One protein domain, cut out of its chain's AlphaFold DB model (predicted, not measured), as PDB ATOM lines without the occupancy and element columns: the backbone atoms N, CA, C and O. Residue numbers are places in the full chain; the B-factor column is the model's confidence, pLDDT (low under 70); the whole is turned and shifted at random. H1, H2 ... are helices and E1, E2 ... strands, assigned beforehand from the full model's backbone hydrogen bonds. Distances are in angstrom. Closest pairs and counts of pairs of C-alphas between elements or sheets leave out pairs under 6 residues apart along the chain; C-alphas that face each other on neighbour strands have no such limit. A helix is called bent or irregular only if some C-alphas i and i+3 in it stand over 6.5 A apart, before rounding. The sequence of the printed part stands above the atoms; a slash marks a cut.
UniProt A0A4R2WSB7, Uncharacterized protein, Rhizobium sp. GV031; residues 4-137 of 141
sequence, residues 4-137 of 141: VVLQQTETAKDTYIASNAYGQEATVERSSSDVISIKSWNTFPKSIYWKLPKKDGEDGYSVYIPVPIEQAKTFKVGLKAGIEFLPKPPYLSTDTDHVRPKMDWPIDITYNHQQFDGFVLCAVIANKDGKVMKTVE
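What this domain is: This is residues 4 to 137 of the 141 residues of an uncharacterized protein of Rhizobium sp. GV031 (UniProt A0A4R2WSB7). A long, twisted sheet is bent over like an arch: two strand hairpins, E1 with E2 and E3 with E4, join along E2 and E4, and past the bend E3 and E4 run on into a second leg, where the short E5 pairs with E4. The small helix H1 lies at the far end of that leg, and a long loop, residues 41 to 68, leads to it, with residues 53 to 58 sticking out. Along the chain, the 134 printed residues have two named strands, E1 and E2, then one named helix, H1, then three more named strands, E3, E4 and E5; the class is mostly strand, and the branched sheet is mixed, with E2 and E4 parallel and its other neighbour pairs, E1 and E2, E3 and E4, E4 and E5, antiparallel. The whole is loose, with a radius of gyration of the C-alphas of 18.5 A and spans of 58 by 39 by 25 A.

Where its parts are: E1, residues 4 to 19, begins at C-alpha 4 (176.236, 111.362, 133.858) and is 34.5 A long. E2, residues 25 to 40, measures 39.4 A. H1 is residues 69 to 73. E3, residues 80 to 99, measures 31.0 A, and E4, residues 107 to 126, 36.4 A. E5, residues 132 to 136, ends at C-alpha 136 (176.735, 97.304, 134.594).

How they stand to each other: E1 and E2 form an antiparallel hairpin, with N 9 and O 34 2.9 A apart. E2 and E4 are parallel, with N 35 and O 112 at 2.8 A. E3, E4 and E5 make a meander, each strand the antiparallel neighbour of the one before: N 82 and O 124 are 2.9 A apart, N 125 and O 134 2.8 A. E2 and E5 lie on one side of E4, E3 on the other side. E3 bends by 114 degrees at residue 87, E4 by 100 degrees at residue 121. H1 is not on the sheet; its O i to N i+4 pair is within hydrogen-bond range.

The domain as a whole: The farthest C-alphas, of Tyr 22 and Asp 129, are 60.0 A apart. The printed part has no cut. The link from E2 to H1 is long, with 28 residues. The pLDDT is under 70 at residues 41 to 67, 73 to 74 and 76 to 78.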
ATOM      1  N   VAL A   4     176.382 112.227 135.043       77.06
ATOM      2  CA  VAL A   4     176.236 111.362 133.858       77.06
ATOM      3  C   VAL A   4     175.438 112.126 132.813       77.06
ATOM      4  O   VAL A   4     174.253 112.372 133.020       77.06
ATOM      5  N   VAL A   5     176.064 112.519 131.704       80.44
ATOM      6  CA  VAL A   5     175.363 113.220 130.617       80.44
ATOM      7  C   VAL A   5     174.543 112.222 129.809       80.44
ATOM      8  O   VAL A   5     175.051 111.195 129.364       80.44
ATOM      9  N   LEU A   6     173.261 112.530 129.645       78.94
ATOM     10  CA  LEU A   6     172.315 111.760 128.842       78.94
ATOM     11  C   LEU A   6     172.193 112.339 127.434       78.94
ATOM     12  O   LEU A   6     172.067 111.597 126.464       78.94
ATOM     13  N   GLN A   7     172.220 113.667 127.335       82.94
ATOM     14  CA  GLN A   7     172.101 114.396 126.083       82.94
ATOM     15  C   GLN A   7     172.826 115.733 126.194       82.94
ATOM     16  O   GLN A   7     172.752 116.401 127.224       82.94
ATOM     17  N   GLN A   8     173.477 116.130 125.107       87.56
ATOM     18  CA  GLN A   8     174.041 117.458 124.927       87.56
ATOM     19  C   GLN A   8     173.585 117.996 123.574       87.56
ATOM     20  O   GLN A   8     173.695 117.302 122.562       87.56
ATOM     21  N   THR A   9     173.077 119.222 123.566       88.94
ATOM     22  CA  THR A   9     172.620 119.915 122.361       88.94
ATOM     23  C   THR A   9     173.332 121.259 122.288       88.94
ATOM     24  O   THR A   9     173.158 122.085 123.180       88.94
ATOM     25  N   GLU A  10     174.131 121.489 121.244       92.25
ATOM     26  CA  GLU A  10     174.725 122.807 120.998       92.25
ATOM     27  C   GLU A  10     173.609 123.794 120.628       92.25
ATOM     28  O   GLU A  10     172.848 123.559 119.688       92.25
ATOM     29  N   THR A  11     173.478 124.873 121.398       93.25
ATOM     30  CA  THR A  11     172.435 125.894 121.221       93.25
ATOM     31  C   THR A  11     172.956 127.158 120.558       93.25
ATOM     32  O   THR A  11     172.189 127.866 119.904       93.25
ATOM     33  N   ALA A  12     174.252 127.441 120.682       90.69
ATOM     34  CA  ALA A  12     174.898 128.546 119.990       90.69
ATOM     35  C   ALA A  12     176.386 128.266 119.773       90.69
ATOM     36  O   ALA A  12     177.040 127.652 120.619       90.69
ATOM     37  N   LYS A  13     176.922 128.796 118.670       94.06
ATOM     38  CA  LYS A  13     178.346 128.760 118.342       94.06
ATOM     39  C   LYS A  13     178.759 130.037 117.618       94.06
ATOM     40  O   LYS A  13     178.065 130.469 116.701       94.06
ATOM     41  N   ASP A  14     179.860 130.642 118.048       95.06
ATOM     42  CA  ASP A  14     180.381 131.903 117.513       95.06
ATOM     43  C   ASP A  14     181.881 132.059 117.833       95.06
ATOM     44  O   ASP A  14     182.482 131.188 118.463       95.06
ATOM     45  N   THR A  15     182.500 133.167 117.427       95.88
ATOM     46  CA  THR A  15     183.898 133.501 117.734       95.88
ATOM     47  C   THR A  15     184.051 134.958 118.166       95.88
ATOM     48  O   THR A  15     183.283 135.821 117.747       95.88
ATOM     49  N   TYR A  16     185.049 135.255 118.995       94.69
ATOM     50  CA  TYR A  16     185.418 136.629 119.355       94.69
ATOM     51  C   TYR A  16     186.930 136.764 119.545       94.69
ATOM     52  O   TYR A  16     187.621 135.770 119.724       94.69
ATOM     53  N   ILE A  17     187.463 137.986 119.503       95.50
ATOM     54  CA  ILE A  17     188.877 138.241 119.815       95.50
ATOM     55  C   ILE A  17     188.982 138.609 121.294       95.50
ATOM     56  O   ILE A  17     188.327 139.548 121.749       95.50
ATOM     57  N   ALA A  18     189.795 137.866 122.039       92.94
ATOM     58  CA  ALA A  18     190.119 138.156 123.430       92.94
ATOM     59  C   ALA A  18     191.563 138.639 123.541       92.94
ATOM     60  O   ALA A  18     192.437 138.137 122.835       92.94
ATOM     61  N   SER A  19     191.821 139.559 124.469       92.81
ATOM     62  CA  SER A  19     193.170 139.996 124.814       92.81
ATOM     63  C   SER A  19     193.481 139.734 126.286       92.81
ATOM     64  O   SER A  19     192.601 139.789 127.148       92.81
ATOM     65  N   ASN A  20     194.740 139.414 126.587       90.19
ATOM     66  CA  ASN A  20     195.216 139.311 127.965       90.19
ATOM     67  C   ASN A  20     195.813 140.643 128.457       90.19
ATOM     68  O   ASN A  20     196.002 141.589 127.694       90.19
ATOM     69  N   ALA A  21     196.157 140.711 129.747       90.69
ATOM     70  CA  ALA A  21     196.721 141.916 130.368       90.69
ATOM     71  C   ALA A  21     198.068 142.381 129.764       90.69
ATOM     72  O   ALA A  21     198.500 143.497 130.037       90.69
ATOM     73  N   TYR A  22     198.723 141.544 128.953       91.62
ATOM     74  CA  TYR A  22     199.984 141.840 128.268       91.62
ATOM     75  C   TYR A  22     199.786 142.252 126.799       91.62
ATOM     76  O   TYR A  22     200.768 142.423 126.080       91.62
ATOM     77  N   GLY A  23     198.538 142.402 126.341       90.69
ATOM     78  CA  GLY A  23     198.209 142.825 124.977       90.69
ATOM     79  C   GLY A  23     198.316 141.723 123.920       90.69
ATOM     80  O   GLY A  23     198.279 142.024 122.732       90.69
ATOM     81  N   GLN A  24     198.455 140.455 124.319       93.19
ATOM     82  CA  GLN A  24     198.379 139.341 123.374       93.19
ATOM     83  C   GLN A  24     196.920 139.041 123.056       93.19
ATOM     84  O   GLN A  24     196.106 138.950 123.976       93.19
ATOM     85  N   GLU A  25     196.623 138.847 121.775       94.94
ATOM     86  CA  GLU A  25     195.283 138.546 121.278       94.94
ATOM     87  C   GLU A  25     195.173 137.094 120.810       94.94
ATOM     88  O   GLU A  25     196.132 136.515 120.293       94.94
ATOM     89  N   ALA A  26     193.989 136.512 120.977       94.31
ATOM     90  CA  ALA A  26     193.632 135.212 120.431       94.31
ATOM     91  C   ALA A  26     192.177 135.217 119.955       94.31
ATOM     92  O   ALA A  26     191.298 135.789 120.605       94.31
ATOM     93  N   THR A  27     191.917 134.546 118.832       95.75
ATOM     94  CA  THR A  27     190.551 134.213 118.419       95.75
ATOM     95  C   THR A  27     190.035 133.105 119.324       95.75
ATOM     96  O   THR A  27     190.607 132.018 119.363       95.75
ATOM     97  N   VAL A  28     188.964 133.394 120.051       95.00
ATOM     98  CA  VAL A  28     188.291 132.477 120.962       95.00
ATOM     99  C   VAL A  28     187.064 131.892 120.283       95.00
ATOM    100  O   VAL A  28     186.199 132.629 119.805       95.00
ATOM    101  N   GLU A  29     186.969 130.566 120.273       95.06
ATOM    102  CA  GLU A  29     185.737 129.864 119.918       95.06
ATOM    103  C   GLU A  29     184.792 129.869 121.113       95.06
ATOM    104  O   GLU A  29     185.165 129.451 122.207       95.06
ATOM    105  N   ARG A  30     183.559 130.329 120.910       94.31
ATOM    106  CA  ARG A  30     182.521 130.359 121.937       94.31
ATOM    107  C   ARG A  30     181.413 129.384 121.588       94.31
ATOM    108  O   ARG A  30     180.854 129.449 120.494       94.31
ATOM    109  N   SER A  31     181.031 128.549 122.544       94.62
ATOM    110  CA  SER A  31     179.885 127.653 122.404       94.62
ATOM    111  C   SER A  31     178.994 127.674 123.642       94.62
ATOM    112  O   SER A  31     179.450 127.877 124.768       94.62
ATOM    113  N   SER A  32     177.698 127.479 123.421       94.44
ATOM    114  CA  SER A  32     176.714 127.235 124.470       94.44
ATOM    115  C   SER A  32     176.029 125.910 124.185       94.44
ATOM    116  O   SER A  32     175.642 125.642 123.047       94.44
ATOM    117  N   SER A  33     175.885 125.076 125.205       93.38
ATOM    118  CA  SER A  33     175.231 123.776 125.104       93.38
ATOM    119  C   SER A  33     174.223 123.587 126.223       93.38
ATOM    120  O   SER A  33     174.525 123.852 127.386       93.38
ATOM    121  N   ASP A  34     173.058 123.050 125.884       92.31
ATOM    122  CA  ASP A  34     172.118 122.529 126.870       92.31
ATOM    123  C   ASP A  34     172.452 121.063 127.144       92.31
ATOM    124  O   ASP A  34     172.636 120.265 126.219       92.31
ATOM    125  N   VAL A  35     172.553 120.704 128.421       89.62
ATOM    126  CA  VAL A  35     173.031 119.394 128.865       89.62
ATOM    127  C   VAL A  35     172.022 118.766 129.816       89.62
ATOM    128  O   VAL A  35     171.838 119.221 130.945       89.62
ATOM    129  N   ILE A  36     171.414 117.659 129.402       88.75
ATOM    130  CA  ILE A  36     170.588 116.833 130.283       88.75
ATOM    131  C   ILE A  36     171.495 115.800 130.938       88.75
ATOM    132  O   ILE A  36     172.202 115.054 130.257       88.75
ATOM    133  N   SER A  37     171.482 115.735 132.265       87.19
ATOM    134  CA  SER A  37     172.353 114.828 133.014       87.19
ATOM    135  C   SER A  37     171.692 114.260 134.266       87.19
ATOM    136  O   SER A  37     170.672 114.759 134.731       87.19
ATOM    137  N   ILE A  38     172.274 113.198 134.814       84.94
ATOM    138  CA  ILE A  38     171.958 112.670 136.142       84.94
ATOM    139  C   ILE A  38     173.116 113.043 137.055       84.94
ATOM    140  O   ILE A  38     174.251 112.613 136.838       84.94
ATOM    141  N   LYS A  39     172.843 113.829 138.089       83.12
ATOM    142  CA  LYS A  39     173.807 114.119 139.143       83.12
ATOM    143  C   LYS A  39     173.833 112.937 140.099       83.12
ATOM    144  O   LYS A  39     172.851 112.686 140.798       83.12
ATOM    145  N   SER A  40     174.946 112.208 140.123       72.94
ATOM    146  CA  SER A  40     175.077 111.001 140.934       72.94
ATOM    147  C   SER A  40     176.293 111.044 141.831       72.94
ATOM    148  O   SER A  40     177.394 111.327 141.386       72.94
ATOM    149  N   TRP A  41     176.099 110.745 143.112       63.44
ATOM    150  CA  TRP A  41     177.134 110.903 144.132       63.44
ATOM    151  C   TRP A  41     178.122 109.721 144.163       63.44
ATOM    152  O   TRP A  41     179.182 109.844 144.765       63.44
ATOM    153  N   ASN A  42     177.797 108.613 143.476       65.25
ATOM    154  CA  ASN A  42     178.529 107.337 143.535       65.25
ATOM    155  C   ASN A  42     179.014 106.838 142.159       65.25
ATOM    156  O   ASN A  42     179.295 105.653 141.985       65.25
ATOM    157  N   THR A  43     179.069 107.694 141.136       60.59
ATOM    158  CA  THR A  43     179.501 107.260 139.798       60.59
ATOM    159  C   THR A  43     181.023 107.214 139.678       60.59
ATOM    160  O   THR A  43     181.686 108.248 139.603       60.59
ATOM    161  N   PHE A  44     181.569 105.999 139.589       59.22
ATOM    162  CA  PHE A  44     182.965 105.724 139.252       59.22
ATOM    163  C   PHE A  44     183.041 104.688 138.118       59.22
ATOM    164  O   PHE A  44     182.297 103.703 138.151       59.22
ATOM    165  N   PRO A  45     183.944 104.846 137.130       55.78
ATOM    166  CA  PRO A  45     184.922 105.923 136.940       55.78
ATOM    167  C   PRO A  45     184.328 107.157 136.245       55.78
ATOM    168  O   PRO A  45     183.425 107.053 135.424       55.78
ATOM    169  N   LYS A  46     184.874 108.340 136.562       57.03
ATOM    170  CA  LYS A  46     184.318 109.660 136.183       57.03
ATOM    171  C   LYS A  46     184.440 110.025 134.699       57.03
ATOM    172  O   LYS A  46     183.886 111.018 134.251       57.03
ATOM    173  N   SER A  47     185.214 109.252 133.953       60.28
ATOM    174  CA  SER A  47     185.451 109.403 132.521       60.28
ATOM    175  C   SER A  47     185.740 108.015 131.955       60.28
ATOM    176  O   SER A  47     185.967 107.086 132.725       60.28
ATOM    177  N   ILE A  48     185.770 107.846 130.636       57.03
ATOM    178  CA  ILE A  48     186.343 106.650 129.994       57.03
ATOM    179  C   ILE A  48     187.839 106.818 129.693       57.03
ATOM    180  O   ILE A  48     188.521 105.836 129.395       57.03
ATOM    181  N   TYR A  49     188.372 108.040 129.812       62.22
ATOM    182  CA  TYR A  49     189.726 108.362 129.355       62.22
ATOM    183  C   TYR A  49     190.855 107.825 130.239       62.22
ATOM    184  O   TYR A  49     192.008 107.787 129.834       62.22
ATOM    185  N   TRP A  50     190.528 107.329 131.431       57.66
ATOM    186  CA  TRP A  50     191.457 106.533 132.242       57.66
ATOM    187  C   TRP A  50     191.807 105.186 131.586       57.66
ATOM    188  O   TRP A  50     192.794 104.563 131.964       57.66
ATOM    189  N   LYS A  51     190.983 104.715 130.638       58.59
ATOM    190  CA  LYS A  51     191.160 103.446 129.920       58.59
ATOM    191  C   LYS A  51     191.410 103.617 128.427       58.59
ATOM    192  O   LYS A  51     192.038 102.746 127.833       58.59
ATOM    193  N   LEU A  52     190.885 104.677 127.819       60.59
ATOM    194  CA  LEU A  52     190.964 104.917 126.379       60.59
ATOM    195  C   LEU A  52     191.566 106.300 126.100       60.59
ATOM    196  O   LEU A  52     191.255 107.242 126.819       60.59
ATOM    197  N   PRO A  53     192.404 106.463 125.068       59.59
ATOM    198  CA  PRO A  53     192.903 107.782 124.698       59.59
ATOM    199  C   PRO A  53     191.743 108.713 124.314       59.59
ATOM    200  O   PRO A  53     190.787 108.284 123.661       59.59
ATOM    201  N   LYS A  54     191.828 109.987 124.718       61.03
ATOM    202  CA  LYS A  54     190.878 111.023 124.296       61.03
ATOM    203  C   LYS A  54     191.030 111.252 122.791       61.03
ATOM    204  O   LYS A  54     192.146 111.459 122.322       61.03
ATOM    205  N   LYS A  55     189.928 111.194 122.044       59.50
ATOM    206  CA  LYS A  55     189.886 111.673 120.658       59.50
ATOM    207  C   LYS A  55     189.570 113.165 120.647       59.50
ATOM    208  O   LYS A  55     188.814 113.639 121.496       59.50
ATOM    209  N   ASP A  56     190.137 113.884 119.687       51.34
ATOM    210  CA  ASP A  56     189.870 115.310 119.511       51.34
ATOM    211  C   ASP A  56     188.373 115.549 119.270       51.34
ATOM    212  O   ASP A  56     187.743 114.854 118.472       51.34
ATOM    213  N   GLY A  57     187.797 116.508 119.997       53.12
ATOM    214  CA  GLY A  57     186.373 116.847 119.908       53.12
ATOM    215  C   GLY A  57     185.413 115.892 120.627       53.12
ATOM    216  O   GLY A  57     184.208 116.130 120.596       53.12
ATOM    217  N   GLU A  58     185.898 114.840 121.295       52.66
ATOM    218  CA  GLU A  58     185.054 114.029 122.175       52.66
ATOM    219  C   GLU A  58     185.122 114.566 123.611       52.66
ATOM    220  O   GLU A  58     186.185 114.583 124.238       52.66
ATOM    221  N   ASP A  59     183.972 114.967 124.153       54.12
ATOM    222  CA  ASP A  59     183.786 115.146 125.590       54.12
ATOM    223  C   ASP A  59     183.180 113.862 126.162       54.12
ATOM    224  O   ASP A  59     182.021 113.510 125.948       54.12
ATOM    225  N   GLY A  60     184.033 113.092 126.834       51.31
ATOM    226  CA  GLY A  60     183.753 111.732 127.274       51.31
ATOM    227  C   GLY A  60     182.865 111.670 128.503       51.31
ATOM    228  O   GLY A  60     183.325 111.285 129.579       51.31
ATOM    229  N   TYR A  61     181.588 111.980 128.328       53.50
ATOM    230  CA  TYR A  61     180.534 111.600 129.258       53.50
ATOM    231  C   TYR A  61     179.873 110.328 128.731       53.50
ATOM    232  O   TYR A  61     178.840 110.351 128.071       53.50
ATOM    233  N   SER A  62     180.518 109.186 128.944       57.31
ATOM    234  CA  SER A  62     180.012 107.900 128.464       57.31
ATOM    235  C   SER A  62     180.064 106.876 129.580       57.31
ATOM    236  O   SER A  62     181.080 106.749 130.264       57.31
ATOM    237  N   VAL A  63     178.980 106.119 129.760       58.00
ATOM    238  CA  VAL A  63     179.013 104.955 130.643       58.00
ATOM    239  C   VAL A  63     179.688 103.807 129.909       58.00
ATOM    240  O   VAL A  63     179.238 103.364 128.854       58.00
ATOM    241  N   TYR A  64     180.801 103.338 130.466       62.06
ATOM    242  CA  TYR A  64     181.538 102.211 129.917       62.06
ATOM    243  C   TYR A  64     180.922 100.894 130.376       62.06
ATOM    244  O   TYR A  64     180.820 100.629 131.574       62.06
ATOM    245  N   ILE A  65     180.576 100.041 129.413       65.25
ATOM    246  CA  ILE A  65     180.032  98.716 129.686       65.25
ATOM    247  C   ILE A  65     181.017  97.659 129.175       65.25
ATOM    248  O   ILE A  65     181.081  97.428 127.965       65.25
ATOM    249  N   PRO A  66     181.819  97.028 130.061       65.50
ATOM    250  CA  PRO A  66     182.754  95.994 129.643       65.50
ATOM    251  C   PRO A  66     181.995  94.783 129.109       65.50
ATOM    252  O   PRO A  66     181.202  94.152 129.816       65.50
ATOM    253  N   VAL A  67     182.292  94.434 127.864       67.50
ATOM    254  CA  VAL A  67     181.803  93.224 127.207       67.50
ATOM    255  C   VAL A  67     182.979  92.497 126.550       67.50
ATOM    256  O   VAL A  67     183.869  93.155 126.002       67.50
ATOM    257  N   PRO A  68     183.028  91.154 126.590       74.69
ATOM    258  CA  PRO A  68     183.988  90.384 125.807       74.69
ATOM    259  C   PRO A  68     183.901  90.736 124.319       74.69
ATOM    260  O   PRO A  68     182.807  90.973 123.806       74.69
ATOM    261  N   ILE A  69     185.034  90.717 123.611       71.31
ATOM    262  CA  ILE A  69     185.084  91.107 122.192       71.31
ATOM    263  C   ILE A  69     184.143  90.264 121.319       71.31
ATOM    264  O   ILE A  69     183.474  90.802 120.443       71.31
ATOM    265  N   GLU A  70     184.008  88.969 121.613       77.19
ATOM    266  CA  GLU A  70     183.069  88.091 120.907       77.19
ATOM    267  C   GLU A  70     181.611  88.495 121.146       77.19
ATOM    268  O   GLU A  70     180.812  88.481 120.215       77.19
ATOM    269  N   GLN A  71     181.269  88.955 122.354       71.69
ATOM    270  CA  GLN A  71     179.939  89.483 122.654       71.69
ATOM    271  C   GLN A  71     179.715  90.842 121.976       71.69
ATOM    272  O   GLN A  71     178.653  91.063 121.400       71.69
ATOM    273  N   ALA A  72     180.720  91.721 121.967       71.06
ATOM    274  CA  ALA A  72     180.652  93.013 121.285       71.06
ATOM    275  C   ALA A  72     180.396  92.857 119.778       71.06
ATOM    276  O   ALA A  72     179.593  93.591 119.211       71.06
ATOM    277  N   LYS A  73     180.998  91.851 119.130       69.38
ATOM    278  CA  LYS A  73     180.737  91.530 117.714       69.38
ATOM    279  C   LYS A  73     179.279  91.140 117.443       69.38
ATOM    280  O   LYS A  73     178.798  91.326 116.329       69.38
ATOM    281  N   THR A  74     178.561  90.610 118.439       69.81
ATOM    282  CA  THR A  74     177.126  90.287 118.302       69.81
ATOM    283  C   THR A  74     176.224  91.516 118.372       69.81
ATOM    284  O   THR A  74     175.047  91.437 118.007       69.81
ATOM    285  N   PHE A  75     176.755  92.657 118.814       70.44
ATOM    286  CA  PHE A  75     176.025  93.912 118.893       70.44
ATOM    287  C   PHE A  75     175.893  94.508 117.493       70.44
ATOM    288  O   PHE A  75     176.682  95.339 117.051       70.44
ATOM    289  N   LYS A  76     174.882  94.042 116.758       60.38
ATOM    290  CA  LYS A  76     174.473  94.670 115.501       60.38
ATOM    291  C   LYS A  76     173.971  96.093 115.772       60.38
ATOM    292  O   LYS A  76     173.479  96.391 116.861       60.38
ATOM    293  N   VAL A  77     174.069  96.948 114.754       59.50
ATOM    294  CA  VAL A  77     173.497  98.305 114.732       59.50
ATOM    295  C   VAL A  77     172.068  98.277 115.298       59.50
ATOM    296  O   VAL A  77     171.260  97.442 114.892       59.50
ATOM    297  N   GLY A  78     171.772  99.164 116.253       62.62
ATOM    298  CA  GLY A  78     170.472  99.224 116.935       62.62
ATOM    299  C   GLY A  78     170.489  98.863 118.423       62.62
ATOM    300  O   GLY A  78     169.438  98.539 118.973       62.62
ATOM    301  N   LEU A  79     171.650  98.907 119.084       71.38
ATOM    302  CA  LEU A  79     171.685  98.896 120.543       71.38
ATOM    303  C   LEU A  79     171.038 100.159 121.113       71.38
ATOM    304  O   LEU A  79     171.261 101.264 120.620       71.38
ATOM    305  N   LYS A  80     170.284  99.979 122.192       72.19
ATOM    306  CA  LYS A  80     169.784 101.060 123.035       72.19
ATOM    307  C   LYS A  80     170.543 101.016 124.352       72.19
ATOM    308  O   LYS A  80     170.607  99.962 124.987       72.19
ATOM    309  N   ALA A  81     171.118 102.145 124.743       75.56
ATOM    310  CA  ALA A  81     171.659 102.328 126.080       75.56
ATOM    311  C   ALA A  81     170.596 102.996 126.959       75.56
ATOM    312  O   ALA A  81     169.872 103.879 126.500       75.56
ATOM    313  N   GLY A  82     170.496 102.560 128.207       75.31
ATOM    314  CA  GLY A  82     169.639 103.158 129.221       75.31
ATOM    315  C   GLY A  82     170.372 103.261 130.549       75.31
ATOM    316  O   GLY A  82     171.346 102.545 130.784       75.31
ATOM    317  N   ILE A  83     169.896 104.149 131.413       80.81
ATOM    318  CA  ILE A  83     170.377 104.285 132.785       80.81
ATOM    319  C   ILE A  83     169.204 104.021 133.712       80.81
ATOM    320  O   ILE A  83     168.167 104.676 133.609       80.81
ATOM    321  N   GLU A  84     169.373 103.068 134.616       83.31
ATOM    322  CA  GLU A  84     168.482 102.904 135.750       83.31
ATOM    323  C   GLU A  84     169.010 103.769 136.892       83.31
ATOM    324  O   GLU A  84     170.182 103.678 137.268       83.31
ATOM    325  N   PHE A  85     168.159 104.633 137.436       85.75
ATOM    326  CA  PHE A  85     168.532 105.507 138.537       85.75
ATOM    327  C   PHE A  85     167.393 105.636 139.543       85.75
ATOM    328  O   PHE A  85     166.219 105.510 139.201       85.75
ATOM    329  N   LEU A  86     167.759 105.906 140.791       87.25
ATOM    330  CA  LEU A  86     166.850 106.196 141.886       87.25
ATOM    331  C   LEU A  86     166.828 107.712 142.131       87.25
ATOM    332  O   LEU A  86     167.805 108.232 142.682       87.25
ATOM    333  N   PRO A  87     165.742 108.421 141.772       88.12
ATOM    334  CA  PRO A  87     165.608 109.844 142.055       88.12
ATOM    335  C   PRO A  87     165.670 110.134 143.560       88.12
ATOM    336  O   PRO A  87     165.154 109.371 144.385       88.12
ATOM    337  N   LYS A  88     166.271 111.262 143.930       88.56
ATOM    338  CA  LYS A  88     166.330 111.774 145.303       88.56
ATOM    339  C   LYS A  88     165.994 113.261 145.317       88.56
ATOM    340  O   LYS A  88     166.404 113.948 144.388       88.56
ATOM    341  N   PRO A  89     165.300 113.776 146.352       88.56
ATOM    342  CA  PRO A  89     165.081 115.213 146.502       88.56
ATOM    343  C   PRO A  89     166.398 115.997 146.330       88.56
ATOM    344  O   PRO A  89     167.407 115.576 146.903       88.56
ATOM    345  N   PRO A  90     166.419 117.100 145.558       91.62
ATOM    346  CA  PRO A  90     165.269 117.836 145.013       91.62
ATOM    347  C   PRO A  90     164.670 117.269 143.709       91.62
ATOM    348  O   PRO A  90     163.783 117.892 143.134       91.62
ATOM    349  N   TYR A  91     165.096 116.082 143.268       90.38
ATOM    350  CA  TYR A  91     164.711 115.356 142.044       90.38
ATOM    351  C   TYR A  91     165.191 115.993 140.747       90.38
ATOM    352  O   TYR A  91     165.605 115.273 139.838       90.38
ATOM    353  N   LEU A  92     165.139 117.317 140.671       92.31
ATOM    354  CA  LEU A  92     165.628 118.096 139.555       92.31
ATOM    355  C   LEU A  92     166.368 119.332 140.072       92.31
ATOM    356  O   LEU A  92     165.893 120.020 140.978       92.31
ATOM    357  N   SER A  93     167.488 119.650 139.442       90.94
ATOM    358  CA  SER A  93     168.242 120.877 139.664       90.94
ATOM    359  C   SER A  93     168.760 121.435 138.341       90.94
ATOM    360  O   SER A  93     168.868 120.729 137.337       90.94
ATOM    361  N   THR A  94     169.038 122.734 138.323       93.12
ATOM    362  CA  THR A  94     169.666 123.411 137.186       93.12
ATOM    363  C   THR A  94     170.989 124.010 137.626       93.12
ATOM    364  O   THR A  94     171.148 124.395 138.785       93.12
ATOM    365  N   ASP A  95     171.942 124.063 136.708       89.56
ATOM    366  CA  ASP A  95     173.307 124.512 136.975       89.56
ATOM    367  C   ASP A  95     173.900 125.097 135.695       89.56
ATOM    368  O   ASP A  95     173.534 124.663 134.602       89.56
ATOM    369  N   THR A  96     174.820 126.045 135.818       92.12
ATOM    370  CA  THR A  96     175.503 126.632 134.663       92.12
ATOM    371  C   THR A  96     177.003 126.558 134.889       92.12
ATOM    372  O   THR A  96     177.539 127.233 135.768       92.12
ATOM    373  N   ASP A  97     177.678 125.753 134.071       89.62
ATOM    374  CA  ASP A  97     179.129 125.598 134.112       89.62
ATOM    375  C   ASP A  97     179.768 126.459 133.013       89.62
ATOM    376  O   ASP A  97     179.384 126.387 131.845       89.62
ATOM    377  N   HIS A  98     180.768 127.264 133.387       91.62
ATOM    378  CA  HIS A  98     181.524 128.102 132.455       91.62
ATOM    379  C   HIS A  98     182.986 127.658 132.383       91.62
ATOM    380  O   HIS A  98     183.730 127.740 133.367       91.62
ATOM    381  N   VAL A  99     183.421 127.251 131.196       90.69
ATOM    382  CA  VAL A  99     184.824 127.007 130.864       90.69
ATOM    383  C   VAL A  99     185.387 128.286 130.274       90.69
ATOM    384  O   VAL A  99     185.029 128.677 129.170       90.69
ATOM    385  N   ARG A 100     186.265 128.952 131.027       91.38
ATOM    386  CA  ARG A 100     186.896 130.189 130.564       91.38
ATOM    387  C   ARG A 100     188.065 129.888 129.621       91.38
ATOM    388  O   ARG A 100     188.861 128.999 129.941       91.38
ATOM    389  N   PRO A 101     188.227 130.674 128.546       91.75
ATOM    390  CA  PRO A 101     189.315 130.492 127.599       91.75
ATOM    391  C   PRO A 101     190.673 130.812 128.232       91.75
ATOM    392  O   PRO A 101     190.792 131.641 129.142       91.75
ATOM    393  N   LYS A 102     191.716 130.168 127.712       91.00
ATOM    394  CA  LYS A 102     193.131 130.437 128.008       91.00
ATOM    395  C   LYS A 102     193.895 130.653 126.703       91.00
ATOM    396  O   LYS A 102     193.412 130.289 125.640       91.00
ATOM    397  N   MET A 103     195.102 131.213 126.768       86.44
ATOM    398  CA  MET A 103     195.908 131.457 125.559       86.44
ATOM    399  C   MET A 103     196.259 130.169 124.801       86.44
ATOM    400  O   MET A 103     196.264 130.152 123.577       86.44
ATOM    401  N   ASP A 104     196.547 129.093 125.528       88.62
ATOM    402  CA  ASP A 104     196.855 127.759 125.002       88.62
ATOM    403  C   ASP A 104     195.602 126.920 124.711       88.62
ATOM    404  O   ASP A 104     195.688 125.858 124.095       88.62
ATOM    405  N   TRP A 105     194.436 127.402 125.139       87.62
ATOM    406  CA  TRP A 105     193.150 126.756 124.924       87.62
ATOM    407  C   TRP A 105     192.048 127.816 124.785       87.62
ATOM    408  O   TRP A 105     191.301 128.066 125.739       87.62
ATOM    409  N   PRO A 106     191.971 128.500 123.625       91.38
ATOM    410  CA  PRO A 106     191.090 129.647 123.412       91.38
ATOM    411  C   PRO A 106     189.662 129.180 123.101       91.38
ATOM    412  O   PRO A 106     189.093 129.497 122.060       91.38
ATOM    413  N   ILE A 107     189.091 128.384 124.002       91.94
ATOM    414  CA  ILE A 107     187.729 127.868 123.902       91.94
ATOM    415  C   ILE A 107     186.954 128.334 125.133       91.94
ATOM    416  O   ILE A 107     187.362 128.098 126.271       91.94
ATOM    417  N   ASP A 108     185.845 129.015 124.884       92.31
ATOM    418  CA  ASP A 108     184.885 129.503 125.865       92.31
ATOM    419  C   ASP A 108     183.605 128.673 125.748       92.31
ATOM    420  O   ASP A 108     182.952 128.654 124.700       92.31
ATOM    421  N   ILE A 109     183.262 127.936 126.801       93.12
ATOM    422  CA  ILE A 109     182.109 127.034 126.778       93.12
ATOM    423  C   ILE A 109     181.180 127.364 127.929       93.12
ATOM    424  O   ILE A 109     181.595 127.432 129.084       93.12
ATOM    425  N   THR A 110     179.900 127.515 127.614       95.00
ATOM    426  CA  THR A 110     178.827 127.563 128.606       95.00
ATOM    427  C   THR A 110     177.979 126.304 128.498       95.00
ATOM    428  O   THR A 110     177.456 125.990 127.430       95.00
ATOM    429  N   TYR A 111     177.818 125.588 129.606       92.12
ATOM    430  CA  TYR A 111     176.923 124.442 129.705       92.12
ATOM    431  C   TYR A 111     175.739 124.791 130.604       92.12
ATOM    432  O   TYR A 111     175.915 125.028 131.798       92.12
ATOM    433  N   ASN A 112     174.529 124.790 130.048       93.94
ATOM    434  CA  ASN A 112     173.289 124.933 130.806       93.94
ATOM    435  C   ASN A 112     172.764 123.541 131.142       93.94
ATOM    436  O   ASN A 112     172.250 122.821 130.287       93.94
ATOM    437  N   HIS A 113     172.906 123.137 132.395       91.12
ATOM    438  CA  HIS A 113     172.515 121.810 132.825       91.12
ATOM    439  C   HIS A 113     171.075 121.771 133.328       91.12
ATOM    440  O   HIS A 113     170.690 122.532 134.216       91.12
ATOM    441  N   GLN A 114     170.335 120.771 132.857       93.62
ATOM    442  CA  GLN A 114     169.156 120.232 133.523       93.62
ATOM    443  C   GLN A 114     169.539 118.876 134.125       93.62
ATOM    444  O   GLN A 114     169.933 117.949 133.413       93.62
ATOM    445  N   GLN A 115     169.489 118.768 135.449       90.06
ATOM    446  CA  GLN A 115     170.057 117.643 136.188       90.06
ATOM    447  C   GLN A 115     168.974 116.905 136.955       90.06
ATOM    448  O   GLN A 115     168.283 117.506 137.768       90.06
ATOM    449  N   PHE A 116     168.862 115.598 136.749       90.38
ATOM    450  CA  PHE A 116     168.115 114.729 137.651       90.38
ATOM    451  C   PHE A 116     168.991 114.371 138.851       90.38
ATOM    452  O   PHE A 116     170.095 113.848 138.683       90.38
ATOM    453  N   ASP A 117     168.509 114.627 140.061       87.94
ATOM    454  CA  ASP A 117     169.227 114.307 141.295       87.94
ATOM    455  C   ASP A 117     168.921 112.870 141.728       87.94
ATOM    456  O   ASP A 117     167.757 112.487 141.878       87.94
ATOM    457  N   GLY A 118     169.955 112.053 141.945       85.62
ATOM    458  CA  GLY A 118     169.742 110.675 142.373       85.62
ATOM    459  C   GLY A 118     170.973 109.779 142.377       85.62
ATOM    460  O   GLY A 118     172.122 110.212 142.297       85.62
ATOM    461  N   PHE A 119     170.723 108.480 142.476       83.19
ATOM    462  CA  PHE A 119     171.754 107.449 142.405       83.19
ATOM    463  C   PHE A 119     171.601 106.662 141.115       83.19
ATOM    464  O   PHE A 119     170.544 106.084 140.885       83.19
ATOM    465  N   VAL A 120     172.640 106.617 140.285       81.06
ATOM    466  CA  VAL A 120     172.688 105.663 139.174       81.06
ATOM    467  C   VAL A 120     172.827 104.273 139.781       81.06
ATOM    468  O   VAL A 120     173.751 104.032 140.551       81.06
ATOM    469  N   LEU A 121     171.885 103.384 139.474       81.19
ATOM    470  CA  LEU A 121     171.873 102.005 139.960       81.19
ATOM    471  C   LEU A 121     172.616 101.095 138.991       81.19
ATOM    472  O   LEU A 121     173.452 100.300 139.407       81.19
ATOM    473  N   CYS A 122     172.346 101.237 137.694       79.94
ATOM    474  CA  CYS A 122     173.081 100.537 136.654       79.94
ATOM    475  C   CYS A 122     172.930 101.221 135.291       79.94
ATOM    476  O   CYS A 122     172.013 102.010 135.053       79.94
ATOM    477  N   ALA A 123     173.833 100.894 134.374       81.12
ATOM    478  CA  ALA A 123     173.645 101.139 132.955       81.12
ATOM    479  C   ALA A 123     173.266  99.845 132.243       81.12
ATOM    480  O   ALA A 123     173.796  98.772 132.535       81.12
ATOM    481  N   VAL A 124     172.350  99.958 131.291       82.62
ATOM    482  CA  VAL A 124     171.726  98.840 130.590       82.62
ATOM    483  C   VAL A 124     172.025  98.964 129.103       82.62
ATOM    484  O   VAL A 124     171.789 100.010 128.504       82.62
ATOM    485  N   ILE A 125     172.497  97.884 128.486       82.50
ATOM    486  CA  ILE A 125     172.486  97.718 127.029       82.50
ATOM    487  C   ILE A 125     171.347  96.780 126.684       82.50
ATOM    488  O   ILE A 125     171.315  95.638 127.148       82.50
ATOM    489  N   ALA A 126     170.452  97.240 125.822       81.06
ATOM    490  CA  ALA A 126     169.402  96.441 125.222       81.06
ATOM    491  C   ALA A 126     169.597  96.342 123.706       81.06
ATOM    492  O   ALA A 126     170.142  97.244 123.066       81.06
ATOM    493  N   ASN A 127     169.136  95.241 123.116       81.31
ATOM    494  CA  ASN A 127     169.073  95.114 121.664       81.31
ATOM    495  C   ASN A 127     167.933  95.978 121.077       81.31
ATOM    496  O   ASN A 127     167.150  96.592 121.806       81.31
ATOM    497  N   LYS A 128     167.800  95.982 119.746       79.31
ATOM    498  CA  LYS A 128     166.750  96.736 119.036       79.31
ATOM    499  C   LYS A 128     165.320  96.398 119.495       79.31
ATOM    500  O   LYS A 128     164.450  97.266 119.455       79.31
ATOM    501  N   ASP A 129     165.108  95.164 119.956       82.94
ATOM    502  CA  ASP A 129     163.821  94.629 120.411       82.94
ATOM    503  C   ASP A 129     163.564  94.912 121.908       82.94
ATOM    504  O   ASP A 129     162.565  94.466 122.462       82.94
ATOM    505  N   GLY A 130     164.460  95.645 122.584       76.56
ATOM    506  CA  GLY A 130     164.336  95.998 124.001       76.56
ATOM    507  C   GLY A 130     164.783  94.905 124.976       76.56
ATOM    508  O   GLY A 130     164.664  95.081 126.186       76.56
ATOM    509  N   LYS A 131     165.338  93.787 124.492       83.00
ATOM    510  CA  LYS A 131     165.883  92.732 125.354       83.00
ATOM    511  C   LYS A 131     167.218  93.177 125.945       83.00
ATOM    512  O   LYS A 131     168.164  93.441 125.200       83.00
ATOM    513  N   VAL A 132     167.310  93.185 127.274       83.06
ATOM    514  CA  VAL A 132     168.550  93.478 128.006       83.06
ATOM    515  C   VAL A 132     169.624  92.447 127.656       83.06
ATOM    516  O   VAL A 132     169.432  91.242 127.814       83.06
ATOM    517  N   MET A 133     170.755  92.933 127.154       79.94
ATOM    518  CA  MET A 133     171.931  92.138 126.801       79.94
ATOM    519  C   MET A 133     172.990  92.170 127.902       79.94
ATOM    520  O   MET A 133     173.700  91.183 128.100       79.94
ATOM    521  N   LYS A 134     173.123  93.307 128.594       78.94
ATOM    522  CA  LYS A 134     174.084  93.497 129.682       78.94
ATOM    523  C   LYS A 134     173.635  94.630 130.598       78.94
ATOM    524  O   LYS A 134     173.158  95.652 130.114       78.94
ATOM    525  N   THR A 135     173.854  94.457 131.895       80.00
ATOM    526  CA  THR A 135     173.812  95.529 132.888       80.00
ATOM    527  C   THR A 135     175.197  95.714 133.496       80.00
ATOM    528  O   THR A 135     175.995  94.767 133.559       80.00
ATOM    529  N   VAL A 136     175.506  96.946 133.887       76.19
ATOM    530  CA  VAL A 136     176.735  97.304 134.594       76.19
ATOM    531  C   VAL A 136     176.368  98.209 135.741       76.19
ATOM    532  O   VAL A 136     175.884  99.322 135.542       76.19
ATOM    533  N   GLU A 137     176.588  97.701 136.938       74.81
ATOM    534  CA  GLU A 137     176.455  98.471 138.161       74.81
ATOM    535  C   GLU A 137     177.686  99.377 138.311       74.81
ATOM    536  O   GLU A 137     178.796  98.983 137.922       74.81
TER     537      GLU A 137